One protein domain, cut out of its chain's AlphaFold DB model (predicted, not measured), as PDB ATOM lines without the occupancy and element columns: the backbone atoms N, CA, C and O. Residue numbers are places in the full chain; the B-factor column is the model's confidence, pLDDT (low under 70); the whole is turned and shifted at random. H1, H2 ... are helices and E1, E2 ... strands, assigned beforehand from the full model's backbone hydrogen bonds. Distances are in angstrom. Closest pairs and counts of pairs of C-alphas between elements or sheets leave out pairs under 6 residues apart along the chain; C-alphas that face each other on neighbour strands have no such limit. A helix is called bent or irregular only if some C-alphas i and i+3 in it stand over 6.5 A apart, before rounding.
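This is residues 81 to 104 and 169 to 297 of the 297 residues of the protein "EGF-like domain-containing protein" of Planctomycetaceae bacterium (UniProt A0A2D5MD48). Two strongly twisted sheets stand face to face like the two halves of an incomplete barrel: their edges come near each other where E5 runs beside E6, but E1 and E3 at the other edges stay apart. The helical hairpin of H2 and H3 lies beyond one end of these strands and the short H1 beyond the other. The printed part has 153 residues, with named elements in the order E1 E2 E3 E4 E5 E6 E7 H1 E8 H2 H3 E9, of the mixed class. One sheet runs E1 E2 E4 E7 E6, antiparallel throughout; the other runs E3 E9 E8 E5 and is mixed. The whole is compact, with a radius of gyration of the C-alphas of 16.3 A and spans of 52 by 37 by 24 A.

Find C-alpha 83 at (236.199, 124.761, 75.002), where E1, residues 83 to 85, begins the larger sheet. Its other strands are E2, 89 to 92; E4, 199 to 205, 17.9 A long; E7, 235 to 240, 16.3 A; and E6, 227 to 232, 16.6 A. The second sheet has E3, 185 to 189; E8, 253 to 262, 29.6 A; E5, 214 to 220, 18.5 A; and E9, 287 to 296, 26.1 A, which ends at C-alpha 296 at (239.056, 122.203, 97.760). The helices are H1, 242 to 247; H2, 266 to 273; and H3, 277 to 284. H1 is irregular: C-alphas 243 and 246 are 7.3 A apart.

Start in the larger sheet at the hairpin E1 and E2, where N 85 and O 89 are 2.8 A apart. Next, E2 and E4 are antiparallel neighbours, with N 90 and O 204 at 2.8 A, and E4 and E7 are antiparallel neighbours, with N 203 and O 236 at 2.8 A. The hairpin E6 and E7 has N 230 and O 237 at 2.9 A. In the other sheet, E3 is parallel to E9, N 187 and O 293 at 2.8 A; E9 is antiparallel to E8, N 256 and O 292 at 2.8 A, as E8 is to E5, N 217 and O 259 at 2.9 A. Between the sheets, the closest C-alphas of E5 and E6, His 217 and Ile 229, are 6.9 A apart. H3 only grazes the second sheet, with residues 282 to 284; H1 and H2 are on neither sheet. H2 and H3 touch as a helical hairpin, closest at C-alphas 273 and 280, 5.3 A, with a shallow tilt of 29 degrees, opposite ways. Every O i to N i+4 pair is within hydrogen-bond range in H2, but 2 of 4 in H3 and 0 of 2 in H1, where 1 of 3 O i to N i+3 pairs is.

Look for the farthest C-alphas at Leu 250 and Ser 275, 52.7 A apart. Residues 105 to 168 are not printed; C-alphas 104 and 169 are 11.8 A apart across the cut. Of the links printed whole, none is long. Confidence is under 70 at 29 residues, among them 94 to 104 and 169 to 178.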
ATOM      1  N   GLY A  81     233.395 131.219  76.145       69.81
ATOM      2  CA  GLY A  81     233.624 130.693  77.496       69.81
ATOM      3  C   GLY A  81     233.483 129.172  77.630       69.81
ATOM      4  O   GLY A  81     233.458 128.660  78.750       69.81
ATOM      5  N   SER A  82     233.396 128.444  76.517       78.06
ATOM      6  CA  SER A  82     233.469 126.982  76.478       78.06
ATOM      7  C   SER A  82     234.523 126.513  75.482       78.06
ATOM      8  O   SER A  82     234.826 127.209  74.515       78.06
ATOM      9  N   PHE A  83     235.078 125.334  75.737       78.38
ATOM     10  CA  PHE A  83     236.199 124.761  75.002       78.38
ATOM     11  C   PHE A  83     235.810 123.411  74.425       78.38
ATOM     12  O   PHE A  83     234.990 122.700  75.012       78.38
ATOM     13  N   LYS A  84     236.397 123.061  73.281       82.25
ATOM     14  CA  LYS A  84     236.151 121.776  72.636       82.25
ATOM     15  C   LYS A  84     236.863 120.656  73.398       82.25
ATOM     16  O   LYS A  84     237.967 120.859  73.896       82.25
ATOM     17  N   VAL A  85     236.229 119.494  73.497       82.75
ATOM     18  CA  VAL A  85     236.776 118.273  74.100       82.75
ATOM     19  C   VAL A  85     236.211 117.041  73.392       82.75
ATOM     20  O   VAL A  85     235.022 117.000  73.071       82.75
ATOM     21  N   GLY A  86     237.041 116.028  73.167       79.69
ATOM     22  CA  GLY A  86     236.655 114.792  72.494       79.69
ATOM     23  C   GLY A  86     236.024 115.008  71.110       79.69
ATOM     24  O   GLY A  86     236.232 116.006  70.422       79.69
ATOM     25  N   ASN A  87     235.160 114.075  70.697       78.12
ATOM     26  CA  ASN A  87     234.522 114.111  69.379       78.12
ATOM     27  C   ASN A  87     233.394 115.166  69.315       78.12
ATOM     28  O   ASN A  87     232.209 114.845  69.297       78.12
ATOM     29  N   SER A  88     233.766 116.449  69.252       78.44
ATOM     30  CA  SER A  88     232.855 117.599  69.127       78.44
ATOM     31  C   SER A  88     231.947 117.832  70.342       78.44
ATOM     32  O   SER A  88     230.771 118.171  70.187       78.44
ATOM     33  N   HIS A  89     232.482 117.695  71.555       85.94
ATOM     34  CA  HIS A  89     231.818 118.152  72.774       85.94
ATOM     35  C   HIS A  89     232.380 119.490  73.232       85.94
ATOM     36  O   HIS A  89     233.513 119.845  72.933       85.94
ATOM     37  N   CYS A  90     231.571 120.239  73.966       87.00
ATOM     38  CA  CYS A  90     231.954 121.495  74.575       87.00
ATOM     39  C   CYS A  90     231.878 121.373  76.091       87.00
ATOM     40  O   CYS A  90     230.924 120.804  76.635       87.00
ATOM     41  N   VAL A  91     232.867 121.952  76.762       86.50
ATOM     42  CA  VAL A  91     232.967 121.997  78.218       86.50
ATOM     43  C   VAL A  91     233.178 123.428  78.708       86.50
ATOM     44  O   VAL A  91     233.910 124.209  78.102       86.50
ATOM     45  N   SER A  92     232.520 123.795  79.806       82.88
ATOM     46  CA  SER A  92     232.668 125.099  80.466       82.88
ATOM     47  C   SER A  92     232.650 124.934  81.984       82.88
ATOM     48  O   SER A  92     231.885 124.123  82.494       82.88
ATOM     49  N   ALA A  93     233.467 125.694  82.716       74.88
ATOM     50  CA  ALA A  93     233.462 125.711  84.181       74.88
ATOM     51  C   ALA A  93     232.957 127.056  84.712       74.88
ATOM     52  O   ALA A  93     233.397 128.113  84.257       74.88
ATOM     53  N   GLN A  94     232.071 127.023  85.712       62.16
ATOM     54  CA  GLN A  94     231.400 128.231  86.221       62.16
ATOM     55  C   GLN A  94     232.301 129.157  87.051       62.16
ATOM     56  O   GLN A  94     232.033 130.352  87.115       62.16
ATOM     57  N   ASN A  95     233.394 128.646  87.626       54.22
ATOM     58  CA  ASN A  95     234.340 129.440  88.427       54.22
ATOM     59  C   ASN A  95     235.671 129.713  87.704       54.22
ATOM     60  O   ASN A  95     236.634 130.160  88.324       54.22
ATOM     61  N   GLY A  96     235.730 129.447  86.394       50.31
ATOM     62  CA  GLY A  96     236.972 129.472  85.627       50.31
ATOM     63  C   GLY A  96     237.892 128.287  85.948       50.31
ATOM     64  O   GLY A  96     237.901 127.744  87.050       50.31
ATOM     65  N   PHE A  97     238.669 127.864  84.955       51.22
ATOM     66  CA  PHE A  97     239.734 126.877  85.127       51.22
ATOM     67  C   PHE A  97     241.009 127.612  85.560       51.22
ATOM     68  O   PHE A  97     241.357 128.617  84.941       51.22
ATOM     69  N   GLN A  98     241.739 127.129  86.572       48.66
ATOM     70  CA  GLN A  98     243.058 127.701  86.903       48.66
ATOM     71  C   GLN A  98     244.203 127.145  86.037       48.66
ATOM     72  O   GLN A  98     245.338 127.583  86.198       48.66
ATOM     73  N   GLN A  99     243.920 126.263  85.071       42.28
ATOM     74  CA  GLN A  99     244.951 125.687  84.196       42.28
ATOM     75  C   GLN A  99     244.769 125.871  82.682       42.28
ATOM     76  O   GLN A  99     245.691 125.543  81.948       42.28
ATOM     77  N   PHE A 100     243.662 126.417  82.171       43.06
ATOM     78  CA  PHE A 100     243.359 126.254  80.736       43.06
ATOM     79  C   PHE A 100     242.830 127.509  80.036       43.06
ATOM     80  O   PHE A 100     241.854 127.453  79.296       43.06
ATOM     81  N   VAL A 101     243.468 128.663  80.248       37.47
ATOM     82  CA  VAL A 101     243.329 129.798  79.320       37.47
ATOM     83  C   VAL A 101     244.581 130.672  79.359       37.47
ATOM     84  O   VAL A 101     245.031 131.023  80.455       37.47
ATOM     85  N   PRO A 102     245.128 131.117  78.210       32.16
ATOM     86  CA  PRO A 102     246.081 132.214  78.208       32.16
ATOM     87  C   PRO A 102     245.457 133.406  78.944       32.16
ATOM     88  O   PRO A 102     244.331 133.804  78.643       32.16
ATOM     89  N   LEU A 103     246.202 134.038  79.857       35.78
ATOM     90  CA  LEU A 103     245.795 135.217  80.653       35.78
ATOM     91  C   LEU A 103     245.325 136.442  79.826       35.78
ATOM     92  O   LEU A 103     245.020 137.490  80.388       35.78
ATOM     93  N   ARG A 104     245.271 136.341  78.490       37.53
ATOM     94  CA  ARG A 104     244.640 137.317  77.592       37.53
ATOM     95  C   ARG A 104     243.145 137.078  77.346       37.53
ATOM     96  O   ARG A 104     242.514 137.965  76.782       37.53
ATOM     97  N   ASP A 169     249.231 125.400  75.340       37.94
ATOM     98  CA  ASP A 169     248.693 126.584  74.675       37.94
ATOM     99  C   ASP A 169     247.512 126.137  73.801       37.94
ATOM    100  O   ASP A 169     247.713 125.530  72.757       37.94
ATOM    101  N   ILE A 170     246.283 126.413  74.242       45.94
ATOM    102  CA  ILE A 170     245.123 126.461  73.346       45.94
ATOM    103  C   ILE A 170     245.206 127.842  72.690       45.94
ATOM    104  O   ILE A 170     244.900 128.859  73.329       45.94
ATOM    105  N   ASP A 171     245.700 127.915  71.459       43.81
ATOM    106  CA  ASP A 171     245.649 129.134  70.670       43.81
ATOM    107  C   ASP A 171     244.175 129.418  70.370       43.81
ATOM    108  O   ASP A 171     243.539 128.780  69.541       43.81
ATOM    109  N   GLY A 172     243.598 130.416  71.043       44.47
ATOM    110  CA  GLY A 172     242.218 130.851  70.794       44.47
ATOM    111  C   GLY A 172     241.964 131.357  69.362       44.47
ATOM    112  O   GLY A 172     240.846 131.777  69.066       44.47
ATOM    113  N   ASN A 173     242.986 131.361  68.496       42.25
ATOM    114  CA  ASN A 173     242.875 131.615  67.065       42.25
ATOM    115  C   ASN A 173     242.788 130.338  66.211       42.25
ATOM    116  O   ASN A 173     242.427 130.468  65.039       42.25
ATOM    117  N   ASP A 174     243.082 129.144  66.750       50.09
ATOM    118  CA  ASP A 174     242.848 127.875  66.056       50.09
ATOM    119  C   ASP A 174     241.520 127.242  66.521       50.09
ATOM    120  O   ASP A 174     241.416 126.701  67.621       50.09
ATOM    121  N   PRO A 175     240.462 127.282  65.693       51.03
ATOM    122  CA  PRO A 175     239.182 126.621  65.976       51.03
ATOM    123  C   PRO A 175     239.259 125.082  66.059       51.03
ATOM    124  O   PRO A 175     238.236 124.437  66.319       51.03
ATOM    125  N   ASN A 176     240.429 124.483  65.819       54.66
ATOM    126  CA  ASN A 176     240.681 123.054  65.990       54.66
ATOM    127  C   ASN A 176     241.419 122.712  67.284       54.66
ATOM    128  O   ASN A 176     241.544 121.521  67.572       54.66
ATOM    129  N   ASP A 177     241.864 123.703  68.062       59.81
ATOM    130  CA  ASP A 177     242.470 123.417  69.356       59.81
ATOM    131  C   ASP A 177     241.420 122.845  70.313       59.81
ATOM    132  O   ASP A 177     240.337 123.394  70.544       59.81
ATOM    133  N   GLU A 178     241.753 121.679  70.850       68.88
ATOM    134  CA  GLU A 178     240.888 120.849  71.667       68.88
ATOM    135  C   GLU A 178     241.580 120.570  72.999       68.88
ATOM    136  O   GLU A 178     242.802 120.427  73.073       68.88
ATOM    137  N   ILE A 179     240.795 120.484  74.068       72.12
ATOM    138  CA  ILE A 179     241.287 119.989  75.347       72.12
ATOM    139  C   ILE A 179     241.680 118.523  75.174       72.12
ATOM    140  O   ILE A 179     240.856 117.698  74.775       72.12
ATOM    141  N   ASP A 180     242.915 118.193  75.546       70.81
ATOM    142  CA  ASP A 180     243.379 116.809  75.589       70.81
ATOM    143  C   ASP A 180     242.587 116.010  76.634       70.81
ATOM    144  O   ASP A 180     242.717 116.219  77.841       70.81
ATOM    145  N   GLU A 181     241.782 115.055  76.165       70.12
ATOM    146  CA  GLU A 181     240.983 114.149  76.996       70.12
ATOM    147  C   GLU A 181     241.830 113.259  77.934       70.12
ATOM    148  O   GLU A 181     241.338 112.706  78.926       70.12
ATOM    149  N   ASN A 182     243.128 113.122  77.653       70.81
ATOM    150  CA  ASN A 182     244.058 112.342  78.465       70.81
ATOM    151  C   ASN A 182     244.629 113.126  79.648       70.81
ATOM    152  O   ASN A 182     245.175 112.507  80.566       70.81
ATOM    153  N   LEU A 183     244.468 114.450  79.661       71.75
ATOM    154  CA  LEU A 183     244.887 115.309  80.759       71.75
ATOM    155  C   LEU A 183     243.684 115.680  81.640       71.75
ATOM    156  O   LEU A 183     242.578 115.897  81.140       71.75
ATOM    157  N   PRO A 184     243.857 115.731  82.971       75.62
ATOM    158  CA  PRO A 184     242.778 116.119  83.862       75.62
ATOM    159  C   PRO A 184     242.473 117.616  83.750       75.62
ATOM    160  O   PRO A 184     243.359 118.459  83.849       75.62
ATOM    161  N   LEU A 185     241.187 117.948  83.639       79.50
ATOM    162  CA  LEU A 185     240.686 119.299  83.848       79.50
ATOM    163  C   LEU A 185     240.736 119.643  85.335       79.50
ATOM    164  O   LEU A 185     239.957 119.104  86.124       79.50
ATOM    165  N   GLU A 186     241.632 120.550  85.712       74.88
ATOM    166  CA  GLU A 186     241.762 121.014  87.092       74.88
ATOM    167  C   GLU A 186     240.768 122.130  87.438       74.88
ATOM    168  O   GLU A 186     240.707 123.186  86.794       74.88
ATOM    169  N   ILE A 187     240.001 121.896  88.503       80.06
ATOM    170  CA  ILE A 187     239.032 122.821  89.085       80.06
ATOM    171  C   ILE A 187     239.408 123.039  90.547       80.06
ATOM    172  O   ILE A 187     239.305 122.132  91.372       80.06
ATOM    173  N   ILE A 188     239.809 124.262  90.875       79.25
ATOM    174  CA  ILE A 188     240.179 124.654  92.234       79.25
ATOM    175  C   ILE A 188     239.039 125.481  92.817       79.25
ATOM    176  O   ILE A 188     238.650 126.506  92.254       79.25
ATOM    177  N   LEU A 189     238.493 125.027  93.941       81.19
ATOM    178  CA  LEU A 189     237.364 125.647  94.624       81.19
ATOM    179  C   LEU A 189     237.779 126.079  96.021       81.19
ATOM    180  O   LEU A 189     238.508 125.372  96.704       81.19
ATOM    181  N   ARG A 190     237.275 127.225  96.467       80.50
ATOM    182  CA  ARG A 190     237.493 127.699  97.834       80.50
ATOM    183  C   ARG A 190     236.380 127.192  98.726       80.50
ATOM    184  O   ARG A 190     235.224 127.510  98.462       80.50
ATOM    185  N   HIS A 191     236.714 126.465  99.788       85.00
ATOM    186  CA  HIS A 191     235.760 125.810 100.688       85.00
ATOM    187  C   HIS A 191     234.619 126.737 101.135       85.00
ATOM    188  O   HIS A 191     233.447 126.387 101.002       85.00
ATOM    189  N   GLY A 192     234.951 127.955 101.574       80.06
ATOM    190  CA  GLY A 192     233.974 128.939 102.054       80.06
ATOM    191  C   GLY A 192     233.108 129.599 100.972       80.06
ATOM    192  O   GLY A 192     232.145 130.284 101.308       80.06
ATOM    193  N   GLU A 193     233.433 129.410  99.693       83.44
ATOM    194  CA  GLU A 193     232.710 129.968  98.541       83.44
ATOM    195  C   GLU A 193     231.872 128.896  97.812       83.44
ATOM    196  O   GLU A 193     231.199 129.196  96.824       83.44
ATOM    197  N   ILE A 194     231.892 127.641  98.285       83.81
ATOM    198  CA  ILE A 194     231.116 126.563  97.670       83.81
ATOM    199  C   ILE A 194     229.643 126.711  98.048       83.81
ATOM    200  O   ILE A 194     229.263 126.620  99.214       83.81
ATOM    201  N   GLU A 195     228.777 126.884  97.054       87.62
ATOM    202  CA  GLU A 195     227.333 126.944  97.275       87.62
ATOM    203  C   GLU A 195     226.693 125.546  97.374       87.62
ATOM    204  O   GLU A 195     227.188 124.538  96.855       87.62
ATOM    205  N   ARG A 196     225.511 125.468  98.003       88.56
ATOM    206  CA  ARG A 196     224.735 124.220  98.085       88.56
ATOM    207  C   ARG A 196     224.288 123.749  96.704       88.56
ATOM    208  O   ARG A 196     223.317 124.245  96.138       88.56
ATOM    209  N   GLY A 197     224.930 122.689  96.224       86.25
ATOM    210  CA  GLY A 197     224.661 122.133  94.902       86.25
ATOM    211  C   GLY A 197     225.257 122.955  93.766       86.25
ATOM    212  O   GLY A 197     224.703 122.940  92.668       86.25
ATOM    213  N   GLN A 198     226.349 123.671  94.041       87.19
ATOM    214  CA  GLN A 198     227.102 124.424  93.047       87.19
ATOM    215  C   GLN A 198     227.430 123.560  91.826       87.19
ATOM    216  O   GLN A 198     227.854 122.406  91.955       87.19
ATOM    217  N   THR A 199     227.221 124.137  90.643       87.25
ATOM    218  CA  THR A 199     227.631 123.536  89.372       87.25
ATOM    219  C   THR A 199     229.110 123.815  89.154       87.25
ATOM    220  O   THR A 199     229.553 124.949  89.292       87.25
ATOM    221  N   ILE A 200     229.866 122.772  88.832       85.44
ATOM    222  CA  ILE A 200     231.313 122.858  88.610       85.44
ATOM    223  C   ILE A 200     231.664 122.807  87.126       85.44
ATOM    224  O   ILE A 200     232.635 123.431  86.709       85.44
ATOM    225  N   LEU A 201     230.861 122.099  86.328       87.94
ATOM    226  CA  LEU A 201     231.132 121.872  84.917       87.94
ATOM    227  C   LEU A 201     229.823 121.754  84.135       87.94
ATOM    228  O   LEU A 201     228.919 121.028  84.545       87.94
ATOM    229  N   ASP A 202     229.752 122.416  82.992       89.12
ATOM    230  CA  ASP A 202     228.700 122.271  81.996       89.12
ATOM    231  C   ASP A 202     229.277 121.536  80.771       89.12
ATOM    232  O   ASP A 202     230.346 121.887  80.275       89.12
ATOM    233  N   LEU A 203     228.572 120.507  80.298       90.62
ATOM    234  CA  LEU A 203     228.942 119.626  79.186       90.62
ATOM    235  C   LEU A 203     227.805 119.579  78.165       90.62
ATOM    236  O   LEU A 203     226.649 119.373  78.535       90.62
ATOM    237  N   PHE A 204     228.103 119.746  76.881       90.12
ATOM    238  CA  PHE A 204     227.089 119.669  75.827       90.12
ATOM    239  C   PHE A 204     227.709 119.332  74.465       90.12
ATOM    240  O   PHE A 204     228.857 119.690  74.219       90.12
ATOM    241  N   PRO A 205     226.986 118.653  73.560       88.94
ATOM    242  CA  PRO A 205     227.486 118.408  72.209       88.94
ATOM    243  C   PRO A 205     227.552 119.710  71.394       88.94
ATOM    244  O   PRO A 205     226.635 120.533  71.451       88.94
ATOM    245  N   ALA A 206     228.606 119.886  70.596       84.19
ATOM    246  CA  ALA A 206     228.746 121.012  69.668       84.19
ATOM    247  C   ALA A 206     227.844 120.855  68.428       84.19
ATOM    248  O   ALA A 206     227.434 121.843  67.809       84.19
ATOM    249  N   ARG A 207     227.499 119.608  68.081       82.31
ATOM    250  CA  ARG A 207     226.610 119.253  66.968       82.31
ATOM    251  C   ARG A 207     225.158 119.203  67.428       82.31
ATOM    252  O   ARG A 207     224.825 118.521  68.397       82.31
ATOM    253  N   SER A 208     224.274 119.895  66.713       76.00
ATOM    254  CA  SER A 208     222.853 119.974  67.083       76.00
ATOM    255  C   SER A 208     222.131 118.617  67.071       76.00
ATOM    256  O   SER A 208     221.406 118.359  68.029       76.00
ATOM    257  N   PRO A 209     222.357 117.710  66.089       73.38
ATOM    258  CA  PRO A 209     221.703 116.392  66.063       73.38
ATOM    259  C   PRO A 209     222.046 115.488  67.256       73.38
ATOM    260  O   PRO A 209     221.335 114.530  67.553       73.38
ATOM    261  N   LEU A 210     223.149 115.784  67.945       77.12
ATOM    262  CA  LEU A 210     223.643 114.986  69.059       77.12
ATOM    263  C   LEU A 210     223.066 115.414  70.415       77.12
ATOM    264  O   LEU A 210     223.140 114.646  71.373       77.12
ATOM    265  N   LYS A 211     222.485 116.619  70.508       79.25
ATOM    266  CA  LYS A 211     222.038 117.224  71.773       79.25
ATOM    267  C   LYS A 211     221.111 116.323  72.582       79.25
ATOM    268  O   LYS A 211     221.346 116.134  73.770       79.25
ATOM    269  N   ASP A 212     220.111 115.732  71.940       81.44
ATOM    270  CA  ASP A 212     219.098 114.929  72.636       81.44
ATOM    271  C   ASP A 212     219.450 113.437  72.719       81.44
ATOM    272  O   ASP A 212     218.809 112.681  73.447       81.44
ATOM    273  N   ASN A 213     220.503 113.018  72.012       85.00
ATOM    274  CA  ASN A 213     220.869 111.613  71.857       85.00
ATOM    275  C   ASN A 213     222.065 111.194  72.713       85.00
ATOM    276  O   ASN A 213     222.346 110.006  72.798       85.00
ATOM    277  N   ILE A 214     222.766 112.124  73.362       88.62
ATOM    278  CA  ILE A 214     223.928 111.799  74.198       88.62
ATOM    279  C   ILE A 214     223.602 112.056  75.659       88.62
ATOM    280  O   ILE A 214     223.142 113.141  75.997       88.62
ATOM    281  N   LYS A 215     223.912 111.102  76.541       91.00
ATOM    282  CA  LYS A 215     223.900 111.295  77.995       91.00
ATOM    283  C   LYS A 215     225.286 111.207  78.600       91.00
ATOM    284  O   LYS A 215     226.112 110.411  78.167       91.00
ATOM    285  N   TYR A 216     225.521 112.000  79.641       92.88
ATOM    286  CA  TYR A 216     226.796 112.011  80.354       92.88
ATOM    287  C   TYR A 216     226.671 111.311  81.697       92.88
ATOM    288  O   TYR A 216     225.740 111.562  82.465       92.88
ATOM    289  N   HIS A 217     227.648 110.466  81.999       92.94
ATOM    290  CA  HIS A 217     227.668 109.665  83.212       92.94
ATOM    291  C   HIS A 217     229.036 109.702  83.881       92.94
ATOM    292  O   HIS A 217     230.077 109.631  83.229       92.94
ATOM    293  N   ILE A 218     229.021 109.781  85.212       95.06
ATOM    294  CA  ILE A 218     230.225 109.637  86.026       95.06
ATOM    295  C   ILE A 218     230.539 108.146  86.120       95.06
ATOM    296  O   ILE A 218     229.744 107.378  86.658       95.06
ATOM    297  N   THR A 219     231.689 107.748  85.595       94.62
ATOM    298  CA  THR A 219     232.122 106.346  85.534       94.62
ATOM    299  C   THR A 219     233.085 105.974  86.649       94.62
ATOM    300  O   THR A 219     233.098 104.824  87.077       94.62
ATOM    301  N   ASN A 220     233.850 106.940  87.162       94.38
ATOM    302  CA  ASN A 220     234.785 106.719  88.257       94.38
ATOM    303  C   ASN A 220     234.889 107.953  89.167       94.38
ATOM    304  O   ASN A 220     234.507 109.056  88.769       94.38
ATOM    305  N   GLY A 221     235.400 107.771  90.388       90.94
ATOM    306  CA  GLY A 221     235.722 108.891  91.285       90.94
ATOM    307  C   GLY A 221     234.584 109.445  92.139       90.94
ATOM    308  O   GLY A 221     234.770 110.440  92.834       90.94
ATOM    309  N   ASN A 222     233.402 108.822  92.116       94.69
ATOM    310  CA  ASN A 222     232.210 109.313  92.822       94.69
ATOM    311  C   ASN A 222     231.563 108.261  93.744       94.69
ATOM    312  O   ASN A 222     230.351 108.247  93.940       94.69
ATOM    313  N   SER A 223     232.362 107.371  94.338       92.12
ATOM    314  CA  SER A 223     231.868 106.313  95.238       92.12
ATOM    315  C   SER A 223     231.150 106.856  96.482       92.12
ATOM    316  O   SER A 223     230.202 106.247  96.969       92.12
ATOM    317  N   LYS A 224     231.564 108.030  96.971       92.31
ATOM    318  CA  LYS A 224     230.952 108.722  98.119       92.31
ATOM    319  C   LYS A 224     229.721 109.569  97.747       92.31
ATOM    320  O   LYS A 224     229.065 110.109  98.637       92.31
ATOM    321  N   GLY A 225     229.394 109.685  96.454       93.75
ATOM    322  CA  GLY A 225     228.198 110.375  95.966       93.75
ATOM    323  C   GLY A 225     228.220 111.902  96.096       93.75
ATOM    324  O   GLY A 225     227.155 112.507  96.199       93.75
ATOM    325  N   PHE A 226     229.404 112.523  96.104       94.81
ATOM    326  CA  PHE A 226     229.556 113.982  96.171       94.81
ATOM    327  C   PHE A 226     229.079 114.697  94.913       94.81
ATOM    328  O   PHE A 226     228.730 115.869  94.997       94.81
ATOM    329  N   PHE A 227     229.029 114.011  93.772       95.81
ATOM    330  CA  PHE A 227     228.720 114.619  92.484       95.81
ATOM    331  C   PHE A 227     227.468 114.016  91.856       95.81
ATOM    332  O   PHE A 227     227.177 112.823  91.992       95.81
ATOM    333  N   ARG A 228     226.733 114.846  91.121       95.44
ATOM    334  CA  ARG A 228     225.630 114.437  90.254       95.44
ATOM    335  C   ARG A 228     225.716 115.149  88.919       95.44
ATOM    336  O   ARG A 228     226.190 116.278  88.842       95.44
ATOM    337  N   ILE A 229     225.212 114.481  87.888       95.00
ATOM    338  CA  ILE A 229     224.980 115.081  86.579       95.00
ATOM    339  C   ILE A 229     223.475 115.260  86.413       95.00
ATOM    340  O   ILE A 229     222.717 114.295  86.528       95.00
ATOM    341  N   HIS A 230     223.049 116.491  86.149       94.06
ATOM    342  CA  HIS A 230     221.678 116.806  85.771       94.06
ATOM    343  C   HIS A 230     221.646 117.254  84.315       94.06
ATOM    344  O   HIS A 230     222.277 118.250  83.959       94.06
ATOM    345  N   GLN A 231     220.889 116.541  83.484       91.25
ATOM    346  CA  GLN A 231     220.809 116.815  82.057       91.25
ATOM    347  C   GLN A 231     219.444 117.369  81.661       91.25
ATOM    348  O   GLN A 231     218.410 116.812  82.024       91.25
ATOM    349  N   LYS A 232     219.451 118.472  80.912       88.31
ATOM    350  CA  LYS A 232     218.255 119.140  80.400       88.31
ATOM    351  C   LYS A 232     218.574 119.800  79.059       88.31
ATOM    352  O   LYS A 232     219.576 120.499  78.966       88.31
ATOM    353  N   GLU A 233     217.720 119.591  78.052       83.31
ATOM    354  CA  GLU A 233     217.817 120.249  76.731       83.31
ATOM    355  C   GLU A 233     219.203 120.081  76.067       83.31
ATOM    356  O   GLU A 233     219.778 121.023  75.531       83.31
ATOM    357  N   GLY A 234     219.794 118.886  76.173       80.94
ATOM    358  CA  GLY A 234     221.123 118.579  75.628       80.94
ATOM    359  C   GLY A 234     222.320 119.183  76.370       80.94
ATOM    360  O   GLY A 234     223.461 118.953  75.971       80.94
ATOM    361  N   HIS A 235     222.085 119.883  77.482       88.69
ATOM    362  CA  HIS A 235     223.121 120.351  78.400       88.69
ATOM    363  C   HIS A 235     223.160 119.487  79.660       88.69
ATOM    364  O   HIS A 235     222.138 119.264  80.311       88.69
ATOM    365  N   ALA A 236     224.348 119.031  80.034       92.44
ATOM    366  CA  ALA A 236     224.610 118.269  81.242       92.44
ATOM    367  C   ALA A 236     225.423 119.101  82.231       92.44
ATOM    368  O   ALA A 236     226.523 119.550  81.930       92.44
ATOM    369  N   LYS A 237     224.872 119.282  83.429       92.81
ATOM    370  CA  LYS A 237     225.495 120.041  84.511       92.81
ATOM    371  C   LYS A 237     226.041 119.081  85.547       92.81
ATOM    372  O   LYS A 237     225.260 118.378  86.193       92.81
ATOM    373  N   LEU A 238     227.355 119.045  85.709       92.62
ATOM    374  CA  LEU A 238     228.022 118.369  86.812       92.62
ATOM    375  C   LEU A 238     228.032 119.310  88.015       92.62
ATOM    376  O   LEU A 238     228.559 120.420  87.951       92.62
ATOM    377  N   HIS A 239     227.448 118.866  89.117       92.56
ATOM    378  CA  HIS A 239     227.287 119.677  90.315       92.56
ATOM    379  C   HIS A 239     227.470 118.841  91.580       92.56
ATOM    380  O   HIS A 239     227.329 117.613  91.560       92.56
ATOM    381  N   PHE A 240     227.739 119.505  92.703       93.00
ATOM    382  CA  PHE A 240     227.769 118.828  93.997       93.00
ATOM    383  C   PHE A 240     226.378 118.325  94.400       93.00
ATOM    384  O   PHE A 240     225.354 118.967  94.145       93.00
ATOM    385  N   ASP A 241     226.305 117.182  95.076       94.44
ATOM    386  CA  ASP A 241     225.077 116.753  95.728       94.44
ATOM    387  C   ASP A 241     224.769 117.696  96.895       94.44
ATOM    388  O   ASP A 241     225.521 117.799  97.862       94.44
ATOM    389  N   LYS A 242     223.599 118.337  96.834       93.38
ATOM    390  CA  LYS A 242     223.078 119.221  97.884       93.38
ATOM    391  C   LYS A 242     223.101 118.570  99.269       93.38
ATOM    392  O   LYS A 242     223.301 119.264 100.260       93.38
ATOM    393  N   ARG A 243     222.903 117.248  99.340       94.19
ATOM    394  CA  ARG A 243     222.897 116.479 100.596       94.19
ATOM    395  C   ARG A 243     224.291 116.259 101.179       94.19
ATOM    396  O   ARG A 243     224.402 116.011 102.369       94.19
ATOM    397  N   LYS A 244     225.326 116.351 100.343       93.38
ATOM    398  CA  LYS A 244     226.731 116.132 100.698       93.38
ATOM    399  C   LYS A 244     227.506 117.416 100.955       93.38
ATOM    400  O   LYS A 244     228.675 117.356 101.297       93.38
ATOM    401  N   HIS A 245     226.854 118.571 100.846       91.94
ATOM    402  CA  HIS A 245     227.501 119.864 101.039       91.94
ATOM    403  C   HIS A 245     228.113 120.038 102.442       91.94
ATOM    404  O   HIS A 245     229.187 120.608 102.561       91.94
ATOM    405  N   ALA A 246     227.464 119.520 103.490       91.25
ATOM    406  CA  ALA A 246     228.002 119.572 104.855       91.25
ATOM    407  C   ALA A 246     229.196 118.625 105.079       91.25
ATOM    408  O   ALA A 246     229.949 118.827 106.023       91.25
ATOM    409  N   ASP A 247     229.368 117.625 104.207       93.06
ATOM    410  CA  ASP A 247     230.455 116.642 104.267       93.06
ATOM    411  C   ASP A 247     231.707 117.135 103.500       93.06
ATOM    412  O   ASP A 247     232.673 116.386 103.367       93.06
ATOM    413  N   LEU A 248     231.676 118.346 102.923       91.25
ATOM    414  CA  LEU A 248     232.812 118.940 102.214       91.25
ATOM    415  C   LEU A 248     233.780 119.576 103.215       91.25
ATOM    416  O   LEU A 248     233.397 120.466 103.977       91.25
ATOM    417  N   GLU A 249     235.045 119.165 103.169       91.06
ATOM    418  CA  GLU A 249     236.107 119.661 104.050       91.06
ATOM    419  C   GLU A 249     237.252 120.289 103.248       91.06
ATOM    420  O   GLU A 249     237.442 120.017 102.060       91.06
ATOM    421  N   LEU A 250     238.019 121.141 103.925       91.00
ATOM    422  CA  LEU A 250     239.243 121.737 103.403       91.00
ATOM    423  C   LEU A 250     240.277 120.650 103.070       91.00
ATOM    424  O   LEU A 250     240.492 119.737 103.866       91.00
ATOM    425  N   GLY A 251     240.945 120.764 101.924       87.38
ATOM    426  CA  GLY A 251     241.965 119.814 101.473       87.38
ATOM    427  C   GLY A 251     241.402 118.537 100.848       87.38
ATOM    428  O   GLY A 251     242.166 117.619 100.552       87.38
ATOM    429  N   MET A 252     240.083 118.445 100.645       91.38
ATOM    430  CA  MET A 252     239.505 117.343  99.883       91.38
ATOM    431  C   MET A 252     239.873 117.445  98.402       91.38
ATOM    432  O   MET A 252     239.775 118.505  97.783       91.38
ATOM    433  N   GLU A 253     240.216 116.296  97.828       90.94
ATOM    434  CA  GLU A 253     240.572 116.145  96.426       90.94
ATOM    435  C   GLU A 253     239.749 115.021  95.788       90.94
ATOM    436  O   GLU A 253     239.563 113.946  96.368       90.94
ATOM    437  N   PHE A 254     239.254 115.268  94.577       91.50
ATOM    438  CA  PHE A 254     238.446 114.324  93.818       91.50
ATOM    439  C   PHE A 254     239.002 114.148  92.410       91.50
ATOM    440  O   PHE A 254     239.234 115.122  91.702       91.50
ATOM    441  N   PHE A 255     239.124 112.895  91.977       91.94
ATOM    442  CA  PHE A 255     239.479 112.532  90.606       91.94
ATOM    443  C   PHE A 255     238.299 111.827  89.957       91.94
ATOM    444  O   PHE A 255     238.027 110.668  90.263       91.94
ATOM    445  N   ILE A 256     237.585 112.529  89.085       93.19
ATOM    446  CA  ILE A 256     236.330 112.086  88.484       93.19
ATOM    447  C   ILE A 256     236.568 111.755  87.015       93.19
ATOM    448  O   ILE A 256     237.265 112.482  86.311       93.19
ATOM    449  N   GLN A 257     235.947 110.676  86.538       92.62
ATOM    450  CA  GLN A 257     235.904 110.362  85.109       92.62
ATOM    451  C   GLN A 257     234.474 110.431  84.595       92.62
ATOM    452  O   GLN A 257     233.593 109.726  85.096       92.62
ATOM    453  N   VAL A 258     234.246 111.250  83.574       93.12
ATOM    454  CA  VAL A 258     232.951 111.406  82.905       93.12
ATOM    455  C   VAL A 258     233.025 110.795  81.510       93.12
ATOM    456  O   VAL A 258     234.025 110.949  80.819       93.12
ATOM    457  N   LYS A 259     231.972 110.094  81.091       92.69
ATOM    458  CA  LYS A 259     231.822 109.588  79.721       92.69
ATOM    459  C   LYS A 259     230.520 110.072  79.111       92.69
ATOM    460  O   LYS A 259     229.534 110.241  79.829       92.69
ATOM    461  N   GLY A 260     230.529 110.264  77.800       90.94
ATOM    462  CA  GLY A 260     229.331 110.432  76.989       90.94
ATOM    463  C   GLY A 260     228.906 109.078  76.437       90.94
ATOM    464  O   GLY A 260     229.745 108.304  75.985       90.94
ATOM    465  N   ILE A 261     227.612 108.790  76.475       89.19
ATOM    466  CA  ILE A 261     227.016 107.556  75.969       89.19
ATOM    467  C   ILE A 261     225.878 107.945  75.034       89.19
ATOM    468  O   ILE A 261     225.054 108.792  75.387       89.19
ATOM    469  N   SER A 262     225.831 107.342  73.848       88.44
ATOM    470  CA  SER A 262     224.689 107.497  72.951       88.44
ATOM    471  C   SER A 262     223.492 106.701  73.467       88.44
ATOM    472  O   SER A 262     223.622 105.572  73.929       88.44
ATOM    473  N   MET A 263     222.316 107.313  73.394       87.12
ATOM    474  CA  MET A 263     221.024 106.715  73.725       87.12
ATOM    475  C   MET A 263     220.410 105.958  72.545       87.12
ATOM    476  O   MET A 263     219.342 105.371  72.700       87.12
ATOM    477  N   LEU A 264     221.043 106.024  71.374       84.75
ATOM    478  CA  LEU A 264     220.614 105.319  70.174       84.75
ATOM    479  C   LEU A 264     221.269 103.940  70.121       84.75
ATOM    480  O   LEU A 264     222.458 103.806  70.414       84.75
ATOM    481  N   ASP A 265     220.502 102.940  69.693       84.06
ATOM    482  CA  ASP A 265     221.020 101.597  69.441       84.06
ATOM    483  C   ASP A 265     222.016 101.607  68.274       84.06
ATOM    484  O   ASP A 265     221.885 102.403  67.339       84.06
ATOM    485  N   GLU A 266     223.001 100.703  68.289       81.88
ATOM    486  CA  GLU A 266     224.036 100.666  67.242       81.88
ATOM    487  C   GLU A 266     223.460 100.493  65.832       81.88
ATOM    488  O   GLU A 266     223.942 101.136  64.902       81.88
ATOM    489  N   GLU A 267     222.399  99.696  65.677       83.69
ATOM    490  CA  GLU A 267     221.708  99.508  64.394       83.69
ATOM    491  C   GLU A 267     221.078 100.817  63.896       83.69
ATOM    492  O   GLU A 267     221.175 101.154  62.717       83.69
ATOM    493  N   VAL A 268     220.486 101.599  64.804       81.12
ATOM    494  CA  VAL A 268     219.894 102.905  64.485       81.12
ATOM    495  C   VAL A 268     220.985 103.907  64.126       81.12
ATOM    496  O   VAL A 268     220.828 104.665  63.171       81.12
ATOM    497  N   ILE A 269     222.112 103.897  64.844       79.94
ATOM    498  CA  ILE A 269     223.278 104.723  64.510       79.94
ATOM    499  C   ILE A 269     223.789 104.367  63.112       79.94
ATOM    500  O   ILE A 269     224.058 105.267  62.317       79.94
ATOM    501  N   ASP A 270     223.910 103.082  62.790       78.50
ATOM    502  CA  ASP A 270     224.401 102.635  61.488       78.50
ATOM    503  C   ASP A 270     223.461 103.062  60.346       78.50
ATOM    504  O   ASP A 270     223.954 103.547  59.330       78.50
ATOM    505  N   ILE A 271     222.137 103.011  60.546       76.69
ATOM    506  CA  ILE A 271     221.141 103.523  59.584       76.69
ATOM    507  C   ILE A 271     221.237 105.048  59.435       76.69
ATOM    508  O   ILE A 271     221.282 105.574  58.325       76.69
ATOM    509  N   LEU A 272     221.288 105.790  60.547       69.81
ATOM    510  CA  LEU A 272     221.316 107.259  60.522       69.81
ATOM    511  C   LEU A 272     222.614 107.826  59.938       69.81
ATOM    512  O   LEU A 272     222.643 108.975  59.498       69.81
ATOM    513  N   THR A 273     223.693 107.045  59.958       71.00
ATOM    514  CA  THR A 273     225.031 107.487  59.547       71.00
ATOM    515  C   THR A 273     225.503 106.853  58.244       71.00
ATOM    516  O   THR A 273     226.614 107.145  57.805       71.00
ATOM    517  N   GLU A 274     224.649 106.063  57.585       68.12
ATOM    518  CA  GLU A 274     224.910 105.457  56.273       68.12
ATOM    519  C   GLU A 274     225.289 106.516  55.224       68.12
ATOM    520  O   GLU A 274     226.194 106.310  54.417       68.12
ATOM    521  N   SER A 275     224.655 107.690  55.287       56.16
ATOM    522  CA  SER A 275     224.900 108.822  54.388       56.16
ATOM    523  C   SER A 275     225.903 109.853  54.921       56.16
ATOM    524  O   SER A 275     226.368 110.695  54.155       56.16
ATOM    525  N   VAL A 276     226.261 109.802  56.211       65.75
ATOM    526  CA  VAL A 276     227.167 110.771  56.856       65.75
ATOM    527  C   VAL A 276     228.141 110.047  57.798       65.75
ATOM    528  O   VAL A 276     227.952 110.029  59.022       65.75
ATOM    529  N   PRO A 277     229.231 109.464  57.260       64.25
ATOM    530  CA  PRO A 277     230.184 108.677  58.049       64.25
ATOM    531  C   PRO A 277     230.875 109.486  59.156       64.25
ATOM    532  O   PRO A 277     231.294 108.931  60.169       64.25
ATOM    533  N   THR A 278     230.954 110.810  58.996       66.19
ATOM    534  CA  THR A 278     231.528 111.739  59.980       66.19
ATOM    535  C   THR A 278     230.690 111.859  61.258       66.19
ATOM    536  O   THR A 278     231.226 112.265  62.286       66.19
ATOM    537  N   MET A 279     229.402 111.489  61.244       69.75
ATOM    538  CA  MET A 279     228.555 111.423  62.448       69.75
ATOM    539  C   MET A 279     228.629 110.066  63.152       69.75
ATOM    540  O   MET A 279     228.358 109.977  64.347       69.75
ATOM    541  N   LYS A 280     229.027 109.008  62.433       77.00
ATOM    542  CA  LYS A 280     229.129 107.648  62.977       77.00
ATOM    543  C   LYS A 280     230.077 107.577  64.163       77.00
ATOM    544  O   LYS A 280     229.743 106.972  65.177       77.00
ATOM    545  N   LYS A 281     231.238 108.223  64.046       75.62
ATOM    546  CA  LYS A 281     232.235 108.271  65.120       75.62
ATOM    547  C   LYS A 281     231.691 108.995  66.356       75.62
ATOM    548  O   LYS A 281     231.756 108.447  67.450       75.62
ATOM    549  N   ASP A 282     231.090 110.165  66.161       75.38
ATOM    550  CA  ASP A 282     230.541 110.985  67.246       75.38
ATOM    551  C   ASP A 282     229.341 110.333  67.945       75.38
ATOM    552  O   ASP A 282     229.080 110.619  69.106       75.38
ATOM    553  N   LEU A 283     228.599 109.453  67.267       78.88
ATOM    554  CA  LEU A 283     227.509 108.694  67.883       78.88
ATOM    555  C   LEU A 283     227.981 107.403  68.558       78.88
ATOM    556  O   LEU A 283     227.448 107.053  69.606       78.88
ATOM    557  N   LYS A 284     228.962 106.685  67.994       81.69
ATOM    558  CA  LYS A 284     229.463 105.438  68.601       81.69
ATOM    559  C   LYS A 284     230.333 105.701  69.830       81.69
ATOM    560  O   LYS A 284     230.188 105.013  70.835       81.69
ATOM    561  N   GLU A 285     231.195 106.712  69.779       79.50
ATOM    562  CA  GLU A 285     232.067 107.094  70.893       79.50
ATOM    563  C   GLU A 285     232.031 108.619  71.109       79.50
ATOM    564  O   GLU A 285     232.998 109.305  70.785       79.50
ATOM    565  N   PRO A 286     230.930 109.176  71.647       82.00
ATOM    566  CA  PRO A 286     230.759 110.628  71.745       82.00
ATOM    567  C   PRO A 286     231.837 111.300  72.603       82.00
ATOM    568  O   PRO A 286     232.599 112.139  72.127       82.00
ATOM    569  N   LEU A 287     231.973 110.868  73.860       87.50
ATOM    570  CA  LEU A 287     233.025 111.342  74.760       87.50
ATOM    571  C   LEU A 287     233.627 110.147  75.499       87.50
ATOM    572  O   LEU A 287     233.007 109.594  76.412       87.50
ATOM    573  N   LYS A 288     234.831 109.750  75.079       85.00
ATOM    574  CA  LYS A 288     235.486 108.504  75.490       85.00
ATOM    575  C   LYS A 288     235.838 108.481  76.975       85.00
ATOM    576  O   LYS A 288     235.494 107.528  77.682       85.00
ATOM    577  N   HIS A 289     236.491 109.534  77.453       84.88
ATOM    578  CA  HIS A 289     236.752 109.789  78.865       84.88
ATOM    579  C   HIS A 289     237.122 111.257  79.046       84.88
ATOM    580  O   HIS A 289     237.973 111.776  78.348       84.88
ATOM    581  N   LEU A 290     236.505 111.924  80.011       88.62
ATOM    582  CA  LEU A 290     236.914 113.242  80.471       88.62
ATOM    583  C   LEU A 290     237.368 113.122  81.916       88.62
ATOM    584  O   LEU A 290     236.586 112.725  82.785       88.62
ATOM    585  N   GLN A 291     238.631 113.450  82.160       88.50
ATOM    586  CA  GLN A 291     239.212 113.452  83.494       88.50
ATOM    587  C   GLN A 291     239.025 114.830  84.121       88.50
ATOM    588  O   GLN A 291     239.343 115.840  83.505       88.50
ATOM    589  N   VAL A 292     238.500 114.877  85.342       87.38
ATOM    590  CA  VAL A 292     238.292 116.119  86.094       87.38
ATOM    591  C   VAL A 292     238.899 115.948  87.478       87.38
ATOM    592  O   VAL A 292     238.518 115.036  88.214       87.38
ATOM    593  N   ARG A 293     239.831 116.827  87.831       87.12
ATOM    594  CA  ARG A 293     240.441 116.899  89.159       87.12
ATOM    595  C   ARG A 293     239.854 118.103  89.887       87.12
ATOM    596  O   ARG A 293     239.964 119.225  89.405       87.12
ATOM    597  N   VAL A 294     239.198 117.870  91.018       87.06
ATOM    598  CA  VAL A 294     238.594 118.923  91.845       87.06
ATOM    599  C   VAL A 294     239.349 119.005  93.162       87.06
ATOM    600  O   VAL A 294     239.405 118.016  93.888       87.06
ATOM    601  N   GLU A 295     239.885 120.177  93.479       86.06
ATOM    602  CA  GLU A 295     240.620 120.444  94.716       86.06
ATOM    603  C   GLU A 295     239.902 121.526  95.533       86.06
ATOM    604  O   GLU A 295     239.507 122.562  94.989       86.06
ATOM    605  N   ILE A 296     239.702 121.271  96.829       85.44
ATOM    606  CA  ILE A 296     239.056 122.203  97.760       85.44
ATOM    607  C   ILE A 296     240.120 122.832  98.665       85.44
ATOM    608  O   ILE A 296     240.683 122.155  99.524       85.44
ATOM    609  N   LEU A 297     240.356 124.132  98.476       84.88
ATOM    610  CA  LEU A 297     241.322 124.961  99.208       84.88
ATOM    611  C   LEU A 297     240.678 125.938 100.193       84.88
ATOM    612  O   LEU A 297     239.443 126.149 100.143       84.88
TER     613      LEU A 297